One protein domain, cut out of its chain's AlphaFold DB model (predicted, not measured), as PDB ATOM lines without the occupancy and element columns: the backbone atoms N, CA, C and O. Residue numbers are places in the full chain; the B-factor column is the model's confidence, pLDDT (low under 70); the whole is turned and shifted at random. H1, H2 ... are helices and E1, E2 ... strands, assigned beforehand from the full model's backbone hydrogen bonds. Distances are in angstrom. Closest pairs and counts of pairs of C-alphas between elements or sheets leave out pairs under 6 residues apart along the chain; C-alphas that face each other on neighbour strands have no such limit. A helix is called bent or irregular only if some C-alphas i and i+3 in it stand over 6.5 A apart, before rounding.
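This is residues 241 to 296 of the 320 residues of an uncharacterized protein of Eimeria acervulina (UniProt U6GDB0). One long helix, H1, makes the length of an extended rod, with a small hairpin of two strands, E1 and E2, at its first end and a short helix, H2, beyond its last end. The hairpin and H2 both stand off toward the same side of H1, as two short arms at the ends of a long bar. The printed part has 56 residues with two named strands and two named helices, in the order E1, E2, H1, H2; the sheet, of order E1 - E2, is antiparallel, and the class is mostly helix. The whole is extended, with a radius of gyration of the C-alphas of 20.2 A, and the C-alphas span 58 by 19 by 10 A.

Start at residues 241 to 243, which are E1, and go on through a tight link of 2 residues to E2, residues 246 to 250. The two are a hairpin, antiparallel neighbours at 135 degrees between their directions. Look across the pair for C-alphas that face each other: those of Leu 242 and Phe 247 are 4.4 A apart. N 243 and O 246, 2.8 A apart, and N 241 and O 248, 2.9 A apart, are within hydrogen-bond range. After E2 a tight link of 1 residue leads into H1, residues 252 to 286. E1 and H1 are only just apart, with 8.3 A between their closest C-alphas. Past H1 a tight link of 4 residues leads to H2, residues 291 to 296, which is apart from H1, E1 and E2. In H1 and H2 every O i to N i+4 pair is within hydrogen-bond range.

Find C-alpha 241 at (-7.030, 9.876, -13.440), where E1 begins; it runs 6.4 A to C-alpha 243. E2 covers 11.9 A from Ala 246 to Val 250. Then find C-alpha 252 at (1.775, 7.458, -17.925); from there H1, which is not bent, runs 50.8 A to C-alpha 286 at (-7.473, -25.367, 19.680). H2 covers 8.8 A from Ala 291 and ends at C-alpha 296, at (-24.921, -21.302, 17.580).

The two C-alphas farthest apart are those of Asp 251 and Glu 292, at 58.4 A. The printed part has no cut, and its three links between named elements are tight. Residues 243 to 248, of which 246 to 248 belong to E2, stand free, and so do residues 259 to 296, of which 259 to 286 belong to H1 and 291 to 296 to H2. In the B-factor column the mean pLDDT of the printed part is 83.3; look at residues 242 to 247 and residue 249 for values under 70, the model's low confidence.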
ATOM      1  N   CYS A 241      -6.589  11.097 -14.102       70.38
ATOM      2  CA  CYS A 241      -7.030   9.876 -13.440       70.38
ATOM      3  C   CYS A 241      -7.784  10.197 -12.142       70.38
ATOM      4  O   CYS A 241      -7.378  11.068 -11.371       70.38
ATOM      5  N   LEU A 242      -8.882   9.483 -11.872       69.81
ATOM      6  CA  LEU A 242      -9.627   9.600 -10.615       69.81
ATOM      7  C   LEU A 242      -9.014   8.690  -9.542       69.81
ATOM      8  O   LEU A 242      -9.052   7.466  -9.661       69.81
ATOM      9  N   PHE A 243      -8.542   9.281  -8.447       67.25
ATOM     10  CA  PHE A 243      -8.078   8.570  -7.258       67.25
ATOM     11  C   PHE A 243      -8.934   8.945  -6.047       67.25
ATOM     12  O   PHE A 243      -8.837  10.044  -5.499       67.25
ATOM     13  N   GLY A 244      -9.785   8.014  -5.606       69.62
ATOM     14  CA  GLY A 244     -10.750   8.277  -4.538       69.62
ATOM     15  C   GLY A 244     -11.762   9.341  -4.966       69.62
ATOM     16  O   GLY A 244     -12.596   9.077  -5.828       69.62
ATOM     17  N   GLU A 245     -11.671  10.534  -4.373       57.69
ATOM     18  CA  GLU A 245     -12.527  11.689  -4.693       57.69
ATOM     19  C   GLU A 245     -11.809  12.792  -5.492       57.69
ATOM     20  O   GLU A 245     -12.440  13.783  -5.864       57.69
ATOM     21  N   ALA A 246     -10.507  12.651  -5.758       53.25
ATOM     22  CA  ALA A 246      -9.702  13.666  -6.432       53.25
ATOM     23  C   ALA A 246      -9.287  13.207  -7.835       53.25
ATOM     24  O   ALA A 246      -8.895  12.057  -8.029       53.25
ATOM     25  N   PHE A 247      -9.349  14.118  -8.808       65.56
ATOM     26  CA  PHE A 247      -8.711  13.922 -10.108       65.56
ATOM     27  C   PHE A 247      -7.283  14.440 -10.041       65.56
ATOM     28  O   PHE A 247      -7.047  15.532  -9.527       65.56
ATOM     29  N   VAL A 248      -6.350  13.654 -10.559       71.56
ATOM     30  CA  VAL A 248      -4.933  13.998 -10.611       71.56
ATOM     31  C   VAL A 248      -4.485  13.830 -12.056       71.56
ATOM     32  O   VAL A 248      -4.733  12.782 -12.654       71.56
ATOM     33  N   ALA A 249      -3.865  14.864 -12.621       68.50
ATOM     34  CA  ALA A 249      -3.114  14.736 -13.861       68.50
ATOM     35  C   ALA A 249      -1.860  13.919 -13.551       68.50
ATOM     36  O   ALA A 249      -1.063  14.312 -12.697       68.50
ATOM     37  N   VAL A 250      -1.728  12.751 -14.171       70.25
ATOM     38  CA  VAL A 250      -0.608  11.845 -13.915       70.25
ATOM     39  C   VAL A 250       0.009  11.473 -15.250       70.25
ATOM     40  O   VAL A 250      -0.706  11.133 -16.191       70.25
ATOM     41  N   ASP A 251       1.334  11.552 -15.339       80.81
ATOM     42  CA  ASP A 251       2.036  11.019 -16.502       80.81
ATOM     43  C   ASP A 251       1.890   9.480 -16.556       80.81
ATOM     44  O   ASP A 251       1.629   8.809 -15.550       80.81
ATOM     45  N   ALA A 252       2.014   8.892 -17.747       75.81
ATOM     46  CA  ALA A 252       1.775   7.458 -17.925       75.81
ATOM     47  C   ALA A 252       2.705   6.584 -17.054       75.81
ATOM     48  O   ALA A 252       2.296   5.532 -16.555       75.81
ATOM     49  N   GLU A 253       3.942   7.027 -16.809       80.00
ATOM     50  CA  GLU A 253       4.933   6.287 -16.020       80.00
ATOM     51  C   GLU A 253       4.591   6.284 -14.521       80.00
ATOM     52  O   GLU A 253       4.635   5.240 -13.855       80.00
ATOM     53  N   GLN A 254       4.179   7.432 -13.985       78.06
ATOM     54  CA  GLN A 254       3.710   7.618 -12.618       78.06
ATOM     55  C   GLN A 254       2.426   6.830 -12.371       78.06
ATOM     56  O   GLN A 254       2.290   6.213 -11.308       78.06
ATOM     57  N   LEU A 255       1.514   6.783 -13.349       79.19
ATOM     58  CA  LEU A 255       0.291   5.991 -13.262       79.19
ATOM     59  C   LEU A 255       0.616   4.496 -13.154       79.19
ATOM     60  O   LEU A 255       0.125   3.822 -12.243       79.19
ATOM     61  N   CYS A 256       1.496   3.978 -14.015       79.94
ATOM     62  CA  CYS A 256       1.940   2.585 -13.956       79.94
ATOM     63  C   CYS A 256       2.606   2.251 -12.609       79.94
ATOM     64  O   CYS A 256       2.256   1.248 -11.975       79.94
ATOM     65  N   CYS A 257       3.506   3.114 -12.123       82.94
ATOM     66  CA  CYS A 257       4.163   2.944 -10.824       82.94
ATOM     67  C   CYS A 257       3.161   2.944  -9.661       82.94
ATOM     68  O   CYS A 257       3.254   2.119  -8.743       82.94
ATOM     69  N   PHE A 258       2.193   3.863  -9.687       84.44
ATOM     70  CA  PHE A 258       1.147   3.957  -8.678       84.44
ATOM     71  C   PHE A 258       0.274   2.700  -8.663       84.44
ATOM     72  O   PHE A 258       0.093   2.098  -7.601       84.44
ATOM     73  N   LEU A 259      -0.240   2.278  -9.823       81.88
ATOM     74  CA  LEU A 259      -1.134   1.125  -9.939       81.88
ATOM     75  C   LEU A 259      -0.449  -0.164  -9.481       81.88
ATOM     76  O   LEU A 259      -1.053  -0.955  -8.751       81.88
ATOM     77  N   TRP A 260       0.829  -0.341  -9.823       89.69
ATOM     78  CA  TRP A 260       1.626  -1.468  -9.345       89.69
ATOM     79  C   TRP A 260       1.744  -1.478  -7.815       89.69
ATOM     80  O   TRP A 260       1.358  -2.450  -7.156       89.69
ATOM     81  N   ARG A 261       2.190  -0.365  -7.216       88.62
ATOM     82  CA  ARG A 261       2.318  -0.235  -5.752       88.62
ATOM     83  C   ARG A 261       0.978  -0.395  -5.036       88.62
ATOM     84  O   ARG A 261       0.920  -0.953  -3.937       88.62
ATOM     85  N   HIS A 262      -0.105   0.093  -5.636       83.50
ATOM     86  CA  HIS A 262      -1.451  -0.047  -5.099       83.50
ATOM     87  C   HIS A 262      -1.908  -1.512  -5.113       83.50
ATOM     88  O   HIS A 262      -2.365  -2.016  -4.085       83.50
ATOM     89  N   ARG A 263      -1.704  -2.225  -6.229       91.06
ATOM     90  CA  ARG A 263      -1.966  -3.667  -6.342       91.06
ATOM     91  C   ARG A 263      -1.201  -4.456  -5.283       91.06
ATOM     92  O   ARG A 263      -1.813  -5.257  -4.578       91.06
ATOM     93  N   GLU A 264       0.097  -4.210  -5.117       94.69
ATOM     94  CA  GLU A 264       0.899  -4.882  -4.086       94.69
ATOM     95  C   GLU A 264       0.390  -4.596  -2.669       94.69
ATOM     96  O   GLU A 264       0.370  -5.479  -1.809       94.69
ATOM     97  N   ARG A 265      -0.032  -3.355  -2.395       91.44
ATOM     98  CA  ARG A 265      -0.604  -2.977  -1.095       91.44
ATOM     99  C   ARG A 265      -1.905  -3.729  -0.822       91.44
ATOM    100  O   ARG A 265      -2.092  -4.238   0.284       91.44
ATOM    101  N   LEU A 266      -2.787  -3.832  -1.818       89.19
ATOM    102  CA  LEU A 266      -4.030  -4.599  -1.713       89.19
ATOM    103  C   LEU A 266      -3.762  -6.097  -1.534       89.19
ATOM    104  O   LEU A 266      -4.398  -6.731  -0.692       89.19
ATOM    105  N   GLN A 267      -2.791  -6.655  -2.259       92.94
ATOM    106  CA  GLN A 267      -2.382  -8.054  -2.114       92.94
ATOM    107  C   GLN A 267      -1.846  -8.345  -0.708       92.94
ATOM    108  O   GLN A 267      -2.299  -9.302  -0.079       92.94
ATOM    109  N   ARG A 268      -0.972  -7.485  -0.167       94.88
ATOM    110  CA  ARG A 268      -0.486  -7.593   1.219       94.88
ATOM    111  C   ARG A 268      -1.621  -7.511   2.236       94.88
ATOM    112  O   ARG A 268      -1.677  -8.320   3.157       94.88
ATOM    113  N   ARG A 269      -2.564  -6.577   2.061       92.25
ATOM    114  CA  ARG A 269      -3.734  -6.454   2.947       92.25
ATOM    115  C   ARG A 269      -4.608  -7.708   2.907       92.25
ATOM    116  O   ARG A 269      -5.024  -8.184   3.958       92.25
ATOM    117  N   ARG A 270      -4.847  -8.270   1.718       93.19
ATOM    118  CA  ARG A 270      -5.582  -9.533   1.554       93.19
ATOM    119  C   ARG A 270      -4.868 -10.687   2.258       93.19
ATOM    120  O   ARG A 270      -5.517 -11.424   2.990       93.19
ATOM    121  N   GLN A 271      -3.556 -10.829   2.064       93.88
ATOM    122  CA  GLN A 271      -2.761 -11.865   2.729       93.88
ATOM    123  C   GLN A 271      -2.816 -11.731   4.251       93.88
ATOM    124  O   GLN A 271      -3.035 -12.733   4.923       93.88
ATOM    125  N   ARG A 272      -2.716 -10.505   4.783       95.50
ATOM    126  CA  ARG A 272      -2.828 -10.240   6.222       95.50
ATOM    127  C   ARG A 272      -4.185 -10.659   6.788       95.50
ATOM    128  O   ARG A 272      -4.237 -11.375   7.779       95.50
ATOM    129  N   LEU A 273      -5.281 -10.269   6.134       93.38
ATOM    130  CA  LEU A 273      -6.630 -10.646   6.572       93.38
ATOM    131  C   LEU A 273      -6.851 -12.163   6.499       93.38
ATOM    132  O   LEU A 273      -7.494 -12.741   7.371       93.38
ATOM    133  N   LEU A 274      -6.300 -12.826   5.476       92.25
ATOM    134  CA  LEU A 274      -6.345 -14.284   5.369       92.25
ATOM    135  C   LEU A 274      -5.512 -14.963   6.461       92.25
ATOM    136  O   LEU A 274      -5.974 -15.954   7.026       92.25
ATOM    137  N   SER A 275      -4.324 -14.441   6.785       93.75
ATOM    138  CA  SER A 275      -3.500 -14.977   7.871       93.75
ATOM    139  C   SER A 275      -4.158 -14.766   9.228       93.75
ATOM    140  O   SER A 275      -4.237 -15.715   9.996       93.75
ATOM    141  N   GLU A 276      -4.702 -13.576   9.494       93.00
ATOM    142  CA  GLU A 276      -5.435 -13.272  10.729       93.00
ATOM    143  C   GLU A 276      -6.639 -14.204  10.877       93.00
ATOM    144  O   GLU A 276      -6.763 -14.881  11.895       93.00
ATOM    145  N   ARG A 277      -7.464 -14.353   9.829       91.12
ATOM    146  CA  ARG A 277      -8.591 -15.298   9.829       91.12
ATOM    147  C   ARG A 277      -8.133 -16.734  10.096       91.12
ATOM    148  O   ARG A 277      -8.763 -17.426  10.891       91.12
ATOM    149  N   ARG A 278      -7.058 -17.194   9.447       89.94
ATOM    150  CA  ARG A 278      -6.513 -18.547   9.649       89.94
ATOM    151  C   ARG A 278      -6.013 -18.741  11.081       89.94
ATOM    152  O   ARG A 278      -6.303 -19.775  11.673       89.94
ATOM    153  N   SER A 279      -5.310 -17.761  11.642       89.94
ATOM    154  CA  SER A 279      -4.836 -17.790  13.027       89.94
ATOM    155  C   SER A 279      -5.990 -17.791  14.026       89.94
ATOM    156  O   SER A 279      -5.968 -18.588  14.957       89.94
ATOM    157  N   SER A 280      -7.023 -16.970  13.814       87.38
ATOM    158  CA  SER A 280      -8.224 -16.965  14.657       87.38
ATOM    159  C   SER A 280      -8.970 -18.296  14.599       87.38
ATOM    160  O   SER A 280      -9.366 -18.809  15.642       87.38
ATOM    161  N   LEU A 281      -9.113 -18.889  13.408       85.31
ATOM    162  CA  LEU A 281      -9.705 -20.220  13.257       85.31
ATOM    163  C   LEU A 281      -8.880 -21.286  13.983       85.31
ATOM    164  O   LEU A 281      -9.447 -22.104  14.695       85.31
ATOM    165  N   HIS A 282      -7.554 -21.258  13.851       89.75
ATOM    166  CA  HIS A 282      -6.682 -22.210  14.538       89.75
ATOM    167  C   HIS A 282      -6.752 -22.060  16.066       89.75
ATOM    168  O   HIS A 282      -6.843 -23.057  16.776       89.75
ATOM    169  N   ALA A 283      -6.743 -20.827  16.577       90.00
ATOM    170  CA  ALA A 283      -6.899 -20.551  18.002       90.00
ATOM    171  C   ALA A 283      -8.255 -21.047  18.523       90.00
ATOM    172  O   ALA A 283      -8.316 -21.694  19.562       90.00
ATOM    173  N   PHE A 284      -9.333 -20.817  17.778       84.75
ATOM    174  CA  PHE A 284     -10.656 -21.306  18.144       84.75
ATOM    175  C   PHE A 284     -10.739 -22.839  18.134       84.75
ATOM    176  O   PHE A 284     -11.164 -23.425  19.123       84.75
ATOM    177  N   LEU A 285     -10.261 -23.501  17.074       83.62
ATOM    178  CA  LEU A 285     -10.228 -24.966  17.003       83.62
ATOM    179  C   LEU A 285      -9.363 -25.583  18.112       83.62
ATOM    180  O   LEU A 285      -9.693 -26.656  18.606       83.62
ATOM    181  N   SER A 286      -8.302 -24.898  18.559       88.94
ATOM    182  CA  SER A 286      -7.473 -25.367  19.680       88.94
ATOM    183  C   SER A 286      -8.212 -25.420  21.023       88.94
ATOM    184  O   SER A 286      -7.808 -26.171  21.905       88.94
ATOM    185  N   LEU A 287      -9.323 -24.686  21.166       89.75
ATOM    186  CA  LEU A 287     -10.192 -24.755  22.344       89.75
ATOM    187  C   LEU A 287     -11.128 -25.975  22.325       89.75
ATOM    188  O   LEU A 287     -11.848 -26.184  23.293       89.75
ATOM    189  N   SER A 288     -11.109 -26.781  21.255       87.19
ATOM    190  CA  SER A 288     -11.974 -27.957  21.067       87.19
ATOM    191  C   SER A 288     -13.470 -27.648  21.286       87.19
ATOM    192  O   SER A 288     -14.096 -28.242  22.164       87.19
ATOM    193  N   PRO A 289     -14.053 -26.702  20.520       84.00
ATOM    194  CA  PRO A 289     -15.442 -26.283  20.695       84.00
ATOM    195  C   PRO A 289     -16.416 -27.429  20.393       84.00
ATOM    196  O   PRO A 289     -16.194 -28.231  19.483       84.00
ATOM    197  N   SER A 290     -17.521 -27.482  21.133       86.25
ATOM    198  CA  SER A 290     -18.568 -28.483  20.922       86.25
ATOM    199  C   SER A 290     -19.383 -28.213  19.645       86.25
ATOM    200  O   SER A 290     -19.441 -27.091  19.131       86.25
ATOM    201  N   ALA A 291     -20.060 -29.245  19.131       81.00
ATOM    202  CA  ALA A 291     -20.893 -29.135  17.930       81.00
ATOM    203  C   ALA A 291     -22.040 -28.114  18.085       81.00
ATOM    204  O   ALA A 291     -22.338 -27.377  17.145       81.00
ATOM    205  N   GLU A 292     -22.636 -28.013  19.277       81.44
ATOM    206  CA  GLU A 292     -23.694 -27.037  19.573       81.44
ATOM    207  C   GLU A 292     -23.169 -25.589  19.559       81.44
ATOM    208  O   GLU A 292     -23.826 -24.686  19.034       81.44
ATOM    209  N   GLU A 293     -21.957 -25.345  20.074       81.12
ATOM    210  CA  GLU A 293     -21.327 -24.016  20.073       81.12
ATOM    211  C   GLU A 293     -20.986 -23.541  18.655       81.12
ATOM    212  O   GLU A 293     -21.200 -22.371  18.314       81.12
ATOM    213  N   LEU A 294     -20.511 -24.456  17.807       79.81
ATOM    214  CA  LEU A 294     -20.247 -24.203  16.389       79.81
ATOM    215  C   LEU A 294     -21.527 -23.826  15.629       79.81
ATOM    216  O   LEU A 294     -21.523 -22.871  14.843       79.81
ATOM    217  N   GLN A 295     -22.630 -24.534  15.890       80.25
ATOM    218  CA  GLN A 295     -23.934 -24.251  15.284       80.25
ATOM    219  C   GLN A 295     -24.490 -22.895  15.734       80.25
ATOM    220  O   GLN A 295     -24.913 -22.095  14.896       80.25
ATOM    221  N   ARG A 296     -24.419 -22.577  17.035       81.50
ATOM    222  CA  ARG A 296     -24.921 -21.302  17.580       81.50
ATOM    223  C   ARG A 296     -24.137 -20.085  17.079       81.50
ATOM    224  O   ARG A 296     -24.702 -19.003  16.952       81.50
TER     225      ARG A 296